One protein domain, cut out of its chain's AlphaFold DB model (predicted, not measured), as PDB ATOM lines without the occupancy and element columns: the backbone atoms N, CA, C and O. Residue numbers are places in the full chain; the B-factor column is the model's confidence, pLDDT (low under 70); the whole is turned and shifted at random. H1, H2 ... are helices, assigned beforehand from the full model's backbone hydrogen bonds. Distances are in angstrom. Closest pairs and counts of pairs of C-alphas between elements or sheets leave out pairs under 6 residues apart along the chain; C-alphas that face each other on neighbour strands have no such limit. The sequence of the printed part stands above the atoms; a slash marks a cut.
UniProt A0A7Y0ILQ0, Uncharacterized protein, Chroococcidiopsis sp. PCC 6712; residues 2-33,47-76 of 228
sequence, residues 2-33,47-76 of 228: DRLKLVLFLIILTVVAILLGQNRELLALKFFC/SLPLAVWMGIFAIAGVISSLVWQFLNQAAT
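This is residues 2 to 33 and 47 to 76 of the 228 residues of an uncharacterized protein of Chroococcidiopsis sp. PCC 6712 (UniProt A0A7Y0ILQ0). Two long helices, H1 and H2, make an open, flat V: the last part of H1 and the first part of H2 come near each other at its point, and the free arms spread from there. Beyond the point a stretch with no named element, residues 23 to 33, leads away to a cut in the chain. The printed part has 62 residues with two named helices, H1 then H2, and no named strand; the class is all helix. It is only just extended, close to loose, with a radius of gyration of the C-alphas of 16.2 A, and spans 48 by 38 by 8 A.

H1 is residues 3 to 22, 28.7 A from first to last C-alpha, and begins with C-alpha 3 at (228.531, 176.739, 243.163). C-alpha 22 is at (242.672, 186.215, 220.029). H2 is residues 50 to 75, 36.9 A long between its first and last C-alphas, and ends with C-alpha 75 at (254.210, 183.673, 263.672).

H1 and H2 are close but not clearly touching, with 1 pair of C-alphas within 8 A. That closest pair, the C-alphas of Leu 20 and Ala 51, is 5.7 A apart, while the centres are 19.6 A apart. They run opposite ways at a steep tilt of 36 degrees, only just beyond shallow. Residues 2 to 15, of which 3 to 15 belong to H1, stand free, as do residues 56 to 76, of which 56 to 75 belong to H2. In H1 and H2 every O i to N i+4 pair is within hydrogen-bond range.

The C-alphas farthest apart, those of Glu 25 and Thr 76, are 48.2 A apart. Residues 34 to 46 are not printed, and C-alphas 33 and 47 are 11.3 A apart across the cut. The link from H1 to H2 runs across this cut. The mean pLDDT of the printed part is 81.1; residues 22 to 33 are under 70.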
ATOM      1  N   ASP A   2     231.180 177.093 247.143       85.25
ATOM      2  CA  ASP A   2     229.898 177.607 246.653       85.25
ATOM      3  C   ASP A   2     229.831 177.480 245.133       85.25
ATOM      4  O   ASP A   2     230.780 177.829 244.433       85.25
ATOM      5  N   ARG A   3     228.713 176.975 244.608       88.38
ATOM      6  CA  ARG A   3     228.531 176.739 243.163       88.38
ATOM      7  C   ARG A   3     228.784 178.008 242.337       88.38
ATOM      8  O   ARG A   3     229.312 177.931 241.235       88.38
ATOM      9  N   LEU A   4     228.510 179.171 242.927       89.50
ATOM     10  CA  LEU A   4     228.800 180.485 242.360       89.50
ATOM     11  C   LEU A   4     230.307 180.755 242.200       89.50
ATOM     12  O   LEU A   4     230.716 181.310 241.185       89.50
ATOM     13  N   LYS A   5     231.149 180.304 243.141       84.69
ATOM     14  CA  LYS A   5     232.617 180.427 243.047       84.69
ATOM     15  C   LYS A   5     233.176 179.580 241.904       84.69
ATOM     16  O   LYS A   5     234.086 180.019 241.213       84.69
ATOM     17  N   LEU A   6     232.603 178.396 241.677       89.44
ATOM     18  CA  LEU A   6     233.009 177.516 240.578       89.44
ATOM     19  C   LEU A   6     232.629 178.121 239.217       89.44
ATOM     20  O   LEU A   6     233.465 178.182 238.320       89.44
ATOM     21  N   VAL A   7     231.403 178.637 239.087       92.50
ATOM     22  CA  VAL A   7     230.940 179.302 237.858       92.50
ATOM     23  C   VAL A   7     231.773 180.550 237.551       92.50
ATOM     24  O   VAL A   7     232.216 180.716 236.417       92.50
ATOM     25  N   LEU A   8     232.058 181.385 238.556       88.75
ATOM     26  CA  LEU A   8     232.917 182.561 238.398       88.75
ATOM     27  C   LEU A   8     234.323 182.172 237.919       88.75
ATOM     28  O   LEU A   8     234.854 182.782 236.994       88.75
ATOM     29  N   PHE A   9     234.908 181.127 238.510       90.38
ATOM     30  CA  PHE A   9     236.229 180.644 238.119       90.38
ATOM     31  C   PHE A   9     236.253 180.154 236.669       90.38
ATOM     32  O   PHE A   9     237.163 180.506 235.921       90.38
ATOM     33  N   LEU A  10     235.229 179.408 236.242       89.56
ATOM     34  CA  LEU A  10     235.088 178.968 234.854       89.56
ATOM     35  C   LEU A  10     234.994 180.153 233.890       89.56
ATOM     36  O   LEU A  10     235.676 180.154 232.868       89.56
ATOM     37  N   ILE A  11     234.211 181.182 234.224       92.00
ATOM     38  CA  ILE A  11     234.084 182.390 233.396       92.00
ATOM     39  C   ILE A  11     235.440 183.086 233.249       92.00
ATOM     40  O   ILE A  11     235.841 183.390 232.128       92.00
ATOM     41  N   ILE A  12     236.176 183.272 234.349       90.31
ATOM     42  CA  ILE A  12     237.516 183.876 234.320       90.31
ATOM     43  C   ILE A  12     238.448 183.057 233.419       90.31
ATOM     44  O   ILE A  12     239.109 183.620 232.550       90.31
ATOM     45  N   LEU A  13     238.449 181.729 233.561       88.88
ATOM     46  CA  LEU A  13     239.254 180.827 232.731       88.88
ATOM     47  C   LEU A  13     238.906 180.947 231.241       88.88
ATOM     48  O   LEU A  13     239.795 180.966 230.392       88.88
ATOM     49  N   THR A  14     237.615 181.072 230.932       88.25
ATOM     50  CA  THR A  14     237.114 181.188 229.558       88.25
ATOM     51  C   THR A  14     237.524 182.525 228.939       88.25
ATOM     52  O   THR A  14     238.029 182.554 227.819       88.25
ATOM     53  N   VAL A  15     237.375 183.628 229.678       87.38
ATOM     54  CA  VAL A  15     237.787 184.970 229.234       87.38
ATOM     55  C   VAL A  15     239.297 185.026 229.026       87.38
ATOM     56  O   VAL A  15     239.743 185.520 227.993       87.38
ATOM     57  N   VAL A  16     240.080 184.461 229.948       84.12
ATOM     58  CA  VAL A  16     241.532 184.339 229.782       84.12
ATOM     59  C   VAL A  16     241.833 183.559 228.507       84.12
ATOM     60  O   VAL A  16     242.504 184.099 227.640       84.12
ATOM     61  N   ALA A  17     241.280 182.359 228.319       82.06
ATOM     62  CA  ALA A  17     241.531 181.547 227.127       82.06
ATOM     63  C   ALA A  17     241.190 182.271 225.811       82.06
ATOM     64  O   ALA A  17     241.952 182.171 224.847       82.06
ATOM     65  N   ILE A  18     240.091 183.032 225.773       80.31
ATOM     66  CA  ILE A  18     239.706 183.843 224.608       80.31
ATOM     67  C   ILE A  18     240.717 184.968 224.376       80.31
ATOM     68  O   ILE A  18     241.168 185.147 223.247       80.31
ATOM     69  N   LEU A  19     241.136 185.676 225.429       76.38
ATOM     70  CA  LEU A  19     242.171 186.707 225.335       76.38
ATOM     71  C   LEU A  19     243.509 186.120 224.865       76.38
ATOM     72  O   LEU A  19     244.166 186.724 224.026       76.38
ATOM     73  N   LEU A  20     243.892 184.925 225.327       72.62
ATOM     74  CA  LEU A  20     245.109 184.241 224.867       72.62
ATOM     75  C   LEU A  20     244.989 183.736 223.417       72.62
ATOM     76  O   LEU A  20     245.989 183.656 222.704       72.62
ATOM     77  N   GLY A  21     243.782 183.357 222.989       76.31
ATOM     78  CA  GLY A  21     243.507 182.838 221.651       76.31
ATOM     79  C   GLY A  21     243.413 183.925 220.584       76.31
ATOM     80  O   GLY A  21     243.899 183.725 219.473       76.31
ATOM     81  N   GLN A  22     242.816 185.069 220.926       61.50
ATOM     82  CA  GLN A  22     242.672 186.215 220.029       61.50
ATOM     83  C   GLN A  22     243.930 187.091 220.010       61.50
ATOM     84  O   GLN A  22     244.303 187.595 218.954       61.50
ATOM     85  N   ASN A  23     244.642 187.218 221.132       60.22
ATOM     86  CA  ASN A  23     245.862 188.019 221.229       60.22
ATOM     87  C   ASN A  23     247.106 187.181 220.872       60.22
ATOM     88  O   ASN A  23     248.012 186.980 221.685       60.22
ATOM     89  N   ARG A  24     247.102 186.614 219.655       61.00
ATOM     90  CA  ARG A  24     248.231 185.857 219.083       61.00
ATOM     91  C   ARG A  24     249.223 186.717 218.311       61.00
ATOM     92  O   ARG A  24     250.256 186.193 217.898       61.00
ATOM     93  N   GLU A  25     248.953 188.006 218.130       59.88
ATOM     94  CA  GLU A  25     250.011 188.920 217.719       59.88
ATOM     95  C   GLU A  25     251.025 188.968 218.859       59.88
ATOM     96  O   GLU A  25     250.702 189.349 219.984       59.88
ATOM     97  N   LEU A  26     252.229 188.449 218.599       53.50
ATOM     98  CA  LEU A  26     253.295 188.356 219.586       53.50
ATOM     99  C   LEU A  26     253.683 189.770 220.033       53.50
ATOM    100  O   LEU A  26     254.642 190.356 219.536       53.50
ATOM    101  N   LEU A  27     253.015 190.277 221.064       53.72
ATOM    102  CA  LEU A  27     253.610 191.210 222.010       53.72
ATOM    103  C   LEU A  27     254.660 190.419 222.802       53.72
ATOM    104  O   LEU A  27     254.485 190.067 223.967       53.72
ATOM    105  N   ALA A  28     255.732 190.039 222.109       55.12
ATOM    106  CA  ALA A  28     256.919 189.482 222.714       55.12
ATOM    107  C   ALA A  28     257.604 190.636 223.436       55.12
ATOM    108  O   ALA A  28     258.133 191.545 222.795       55.12
ATOM    109  N   LEU A  29     257.587 190.616 224.768       54.75
ATOM    110  CA  LEU A  29     258.416 191.540 225.523       54.75
ATOM    111  C   LEU A  29     259.881 191.185 225.253       54.75
ATOM    112  O   LEU A  29     260.433 190.237 225.812       54.75
ATOM    113  N   LYS A  30     260.505 191.937 224.343       56.47
ATOM    114  CA  LYS A  30     261.943 191.890 224.093       56.47
ATOM    115  C   LYS A  30     262.652 192.618 225.232       56.47
ATOM    116  O   LYS A  30     263.065 193.761 225.084       56.47
ATOM    117  N   PHE A  31     262.750 191.969 226.386       61.28
ATOM    118  CA  PHE A  31     263.397 192.571 227.550       61.28
ATOM    119  C   PHE A  31     264.917 192.699 227.391       61.28
ATOM    120  O   PHE A  31     265.508 193.594 227.981       61.28
ATOM    121  N   PHE A  32     265.550 191.847 226.576       57.66
ATOM    122  CA  PHE A  32     267.004 191.827 226.421       57.66
ATOM    123  C   PHE A  32     267.384 191.477 224.972       57.66
ATOM    124  O   PHE A  32     267.126 190.369 224.509       57.66
ATOM    125  N   CYS A  33     267.986 192.445 224.275       55.97
ATOM    126  CA  CYS A  33     268.497 192.404 222.894       55.97
ATOM    127  C   CYS A  33     267.447 192.427 221.767       55.97
ATOM    128  O   CYS A  33     266.919 191.391 221.355       55.97
ATOM    129  N   SER A  47     261.128 184.275 223.182       71.69
ATOM    130  CA  SER A  47     259.927 185.098 223.056       71.69
ATOM    131  C   SER A  47     258.699 184.277 223.450       71.69
ATOM    132  O   SER A  47     258.069 183.624 222.616       71.69
ATOM    133  N   LEU A  48     258.392 184.262 224.740       73.19
ATOM    134  CA  LEU A  48     257.193 183.628 225.267       73.19
ATOM    135  C   LEU A  48     255.987 184.546 225.020       73.19
ATOM    136  O   LEU A  48     256.110 185.762 225.201       73.19
ATOM    137  N   PRO A  49     254.821 183.998 224.628       79.19
ATOM    138  CA  PRO A  49     253.596 184.780 224.528       79.19
ATOM    139  C   PRO A  49     253.306 185.491 225.853       79.19
ATOM    140  O   PRO A  49     253.485 184.900 226.921       79.19
ATOM    141  N   LEU A  50     252.802 186.726 225.797       75.50
ATOM    142  CA  LEU A  50     252.412 187.506 226.982       75.50
ATOM    143  C   LEU A  50     251.471 186.714 227.905       75.50
ATOM    144  O   LEU A  50     251.575 186.770 229.125       75.50
ATOM    145  N   ALA A  51     250.627 185.881 227.303       78.56
ATOM    146  CA  ALA A  51     249.813 184.866 227.953       78.56
ATOM    147  C   ALA A  51     250.557 184.025 229.004       78.56
ATOM    148  O   ALA A  51     250.097 183.862 230.134       78.56
ATOM    149  N   VAL A  52     251.710 183.482 228.613       81.25
ATOM    150  CA  VAL A  52     252.513 182.588 229.448       81.25
ATOM    151  C   VAL A  52     253.135 183.375 230.590       81.25
ATOM    152  O   VAL A  52     253.127 182.902 231.722       81.25
ATOM    153  N   TRP A  53     253.583 184.604 230.328       81.88
ATOM    154  CA  TRP A  53     254.060 185.510 231.372       81.88
ATOM    155  C   TRP A  53     252.984 185.803 232.412       81.88
ATOM    156  O   TRP A  53     253.229 185.628 233.602       81.88
ATOM    157  N   MET A  54     251.778 186.170 231.976       83.94
ATOM    158  CA  MET A  54     250.659 186.419 232.889       83.94
ATOM    159  C   MET A  54     250.307 185.165 233.696       83.94
ATOM    160  O   MET A  54     250.060 185.262 234.896       83.94
ATOM    161  N   GLY A  55     250.358 183.981 233.075       84.81
ATOM    162  CA  GLY A  55     250.190 182.703 233.767       84.81
ATOM    163  C   GLY A  55     251.255 182.461 234.840       84.81
ATOM    164  O   GLY A  55     250.916 182.112 235.970       84.81
ATOM    165  N   ILE A  56     252.530 182.702 234.523       85.94
ATOM    166  CA  ILE A  56     253.641 182.580 235.478       85.94
ATOM    167  C   ILE A  56     253.458 183.557 236.643       85.94
ATOM    168  O   ILE A  56     253.568 183.141 237.793       85.94
ATOM    169  N   PHE A  57     253.133 184.826 236.378       90.19
ATOM    170  CA  PHE A  57     252.904 185.821 237.431       90.19
ATOM    171  C   PHE A  57     251.689 185.487 238.299       90.19
ATOM    172  O   PHE A  57     251.753 185.648 239.517       90.19
ATOM    173  N   ALA A  58     250.608 184.975 237.710       91.88
ATOM    174  CA  ALA A  58     249.441 184.532 238.464       91.88
ATOM    175  C   ALA A  58     249.789 183.360 239.397       91.88
ATOM    176  O   ALA A  58     249.464 183.399 240.584       91.88
ATOM    177  N   ILE A  59     250.505 182.350 238.890       91.00
ATOM    178  CA  ILE A  59     250.966 181.208 239.693       91.00
ATOM    179  C   ILE A  59     251.927 181.680 240.790       91.00
ATOM    180  O   ILE A  59     251.767 181.299 241.949       91.00
ATOM    181  N   ALA A  60     252.882 182.552 240.458       92.50
ATOM    182  CA  ALA A  60     253.814 183.130 241.420       92.50
ATOM    183  C   ALA A  60     253.086 183.918 242.523       92.50
ATOM    184  O   ALA A  60     253.439 183.787 243.693       92.50
ATOM    185  N   GLY A  61     252.036 184.670 242.182       94.88
ATOM    186  CA  GLY A  61     251.196 185.380 243.148       94.88
ATOM    187  C   GLY A  61     250.446 184.440 244.096       94.88
ATOM    188  O   GLY A  61     250.433 184.667 245.306       94.88
ATOM    189  N   VAL A  62     249.882 183.342 243.578       95.19
ATOM    190  CA  VAL A  62     249.226 182.311 244.406       95.19
ATOM    191  C   VAL A  62     250.230 181.655 245.358       95.19
ATOM    192  O   VAL A  62     249.951 181.531 246.550       95.19
ATOM    193  N   ILE A  63     251.413 181.284 244.859       94.12
ATOM    194  CA  ILE A  63     252.485 180.705 245.681       94.12
ATOM    195  C   ILE A  63     252.931 181.704 246.753       94.12
ATOM    196  O   ILE A  63     253.043 181.336 247.919       94.12
ATOM    197  N   SER A  64     253.128 182.973 246.393       95.62
ATOM    198  CA  SER A  64     253.507 184.028 247.338       95.62
ATOM    199  C   SER A  64     252.462 184.204 248.446       95.62
ATOM    200  O   SER A  64     252.823 184.290 249.620       95.62
ATOM    201  N   SER A  65     251.169 184.159 248.108       95.50
ATOM    202  CA  SER A  65     250.082 184.215 249.092       95.50
ATOM    203  C   SER A  65     250.100 183.022 250.054       95.50
ATOM    204  O   SER A  65     249.967 183.211 251.262       95.50
ATOM    205  N   LEU A  66     250.328 181.807 249.545       94.31
ATOM    206  CA  LEU A  66     250.447 180.596 250.366       94.31
ATOM    207  C   LEU A  66     251.652 180.664 251.310       94.31
ATOM    208  O   LEU A  66     251.531 180.329 252.488       94.31
ATOM    209  N   VAL A  67     252.797 181.143 250.817       95.69
ATOM    210  CA  VAL A  67     253.998 181.351 251.637       95.69
ATOM    211  C   VAL A  67     253.717 182.369 252.741       95.69
ATOM    212  O   VAL A  67     254.067 182.128 253.894       95.69
ATOM    213  N   TRP A  68     253.028 183.468 252.427       94.62
ATOM    214  CA  TRP A  68     252.668 184.479 253.423       94.62
ATOM    215  C   TRP A  68     251.702 183.943 254.486       94.62
ATOM    216  O   TRP A  68     251.873 184.208 255.673       94.62
ATOM    217  N   GLN A  69     250.712 183.142 254.084       93.81
ATOM    218  CA  GLN A  69     249.799 182.474 255.016       93.81
ATOM    219  C   GLN A  69     250.539 181.496 255.931       93.81
ATOM    220  O   GLN A  69     250.295 181.491 257.136       93.81
ATOM    221  N   PHE A  70     251.470 180.716 255.379       93.50
ATOM    222  CA  PHE A  70     252.279 179.778 256.152       93.50
ATOM    223  C   PHE A  70     253.180 180.501 257.164       93.50
ATOM    224  O   PHE A  70     253.246 180.110 258.329       93.50
ATOM    225  N   LEU A  71     253.818 181.600 256.749       93.81
ATOM    226  CA  LEU A  71     254.642 182.432 257.629       93.81
ATOM    227  C   LEU A  71     253.811 183.084 258.742       93.81
ATOM    228  O   LEU A  71     254.208 183.039 259.904       93.81
ATOM    229  N   ASN A  72     252.639 183.630 258.417       89.25
ATOM    230  CA  ASN A  72     251.756 184.228 259.419       89.25
ATOM    231  C   ASN A  72     251.205 183.190 260.400       89.25
ATOM    232  O   ASN A  72     251.099 183.481 261.589       89.25
ATOM    233  N   GLN A  73     250.904 181.976 259.936       87.06
ATOM    234  CA  GLN A  73     250.466 180.889 260.809       87.06
ATOM    235  C   GLN A  73     251.578 180.443 261.769       87.06
ATOM    236  O   GLN A  73     251.297 180.145 262.929       87.06
ATOM    237  N   ALA A  74     252.832 180.428 261.309       85.12
ATOM    238  CA  ALA A  74     253.983 180.132 262.157       85.12
ATOM    239  C   ALA A  74     254.282 181.256 263.168       85.12
ATOM    240  O   ALA A  74     254.782 180.981 264.258       85.12
ATOM    241  N   ALA A  75     253.970 182.509 262.822       82.69
ATOM    242  CA  ALA A  75     254.210 183.673 263.672       82.69
ATOM    243  C   ALA A  75     253.127 183.894 264.739       82.69
ATOM    244  O   ALA A  75     253.415 184.492 265.776       82.69
ATOM    245  N   THR A  76     251.893 183.428 264.525       75.94
ATOM    246  CA  THR A  76     250.858 183.489 265.563       75.94
ATOM    247  C   THR A  76     251.060 182.352 266.565       75.94
ATOM    248  O   THR A  76     250.815 181.195 266.209       75.94
TER     249      THR A  76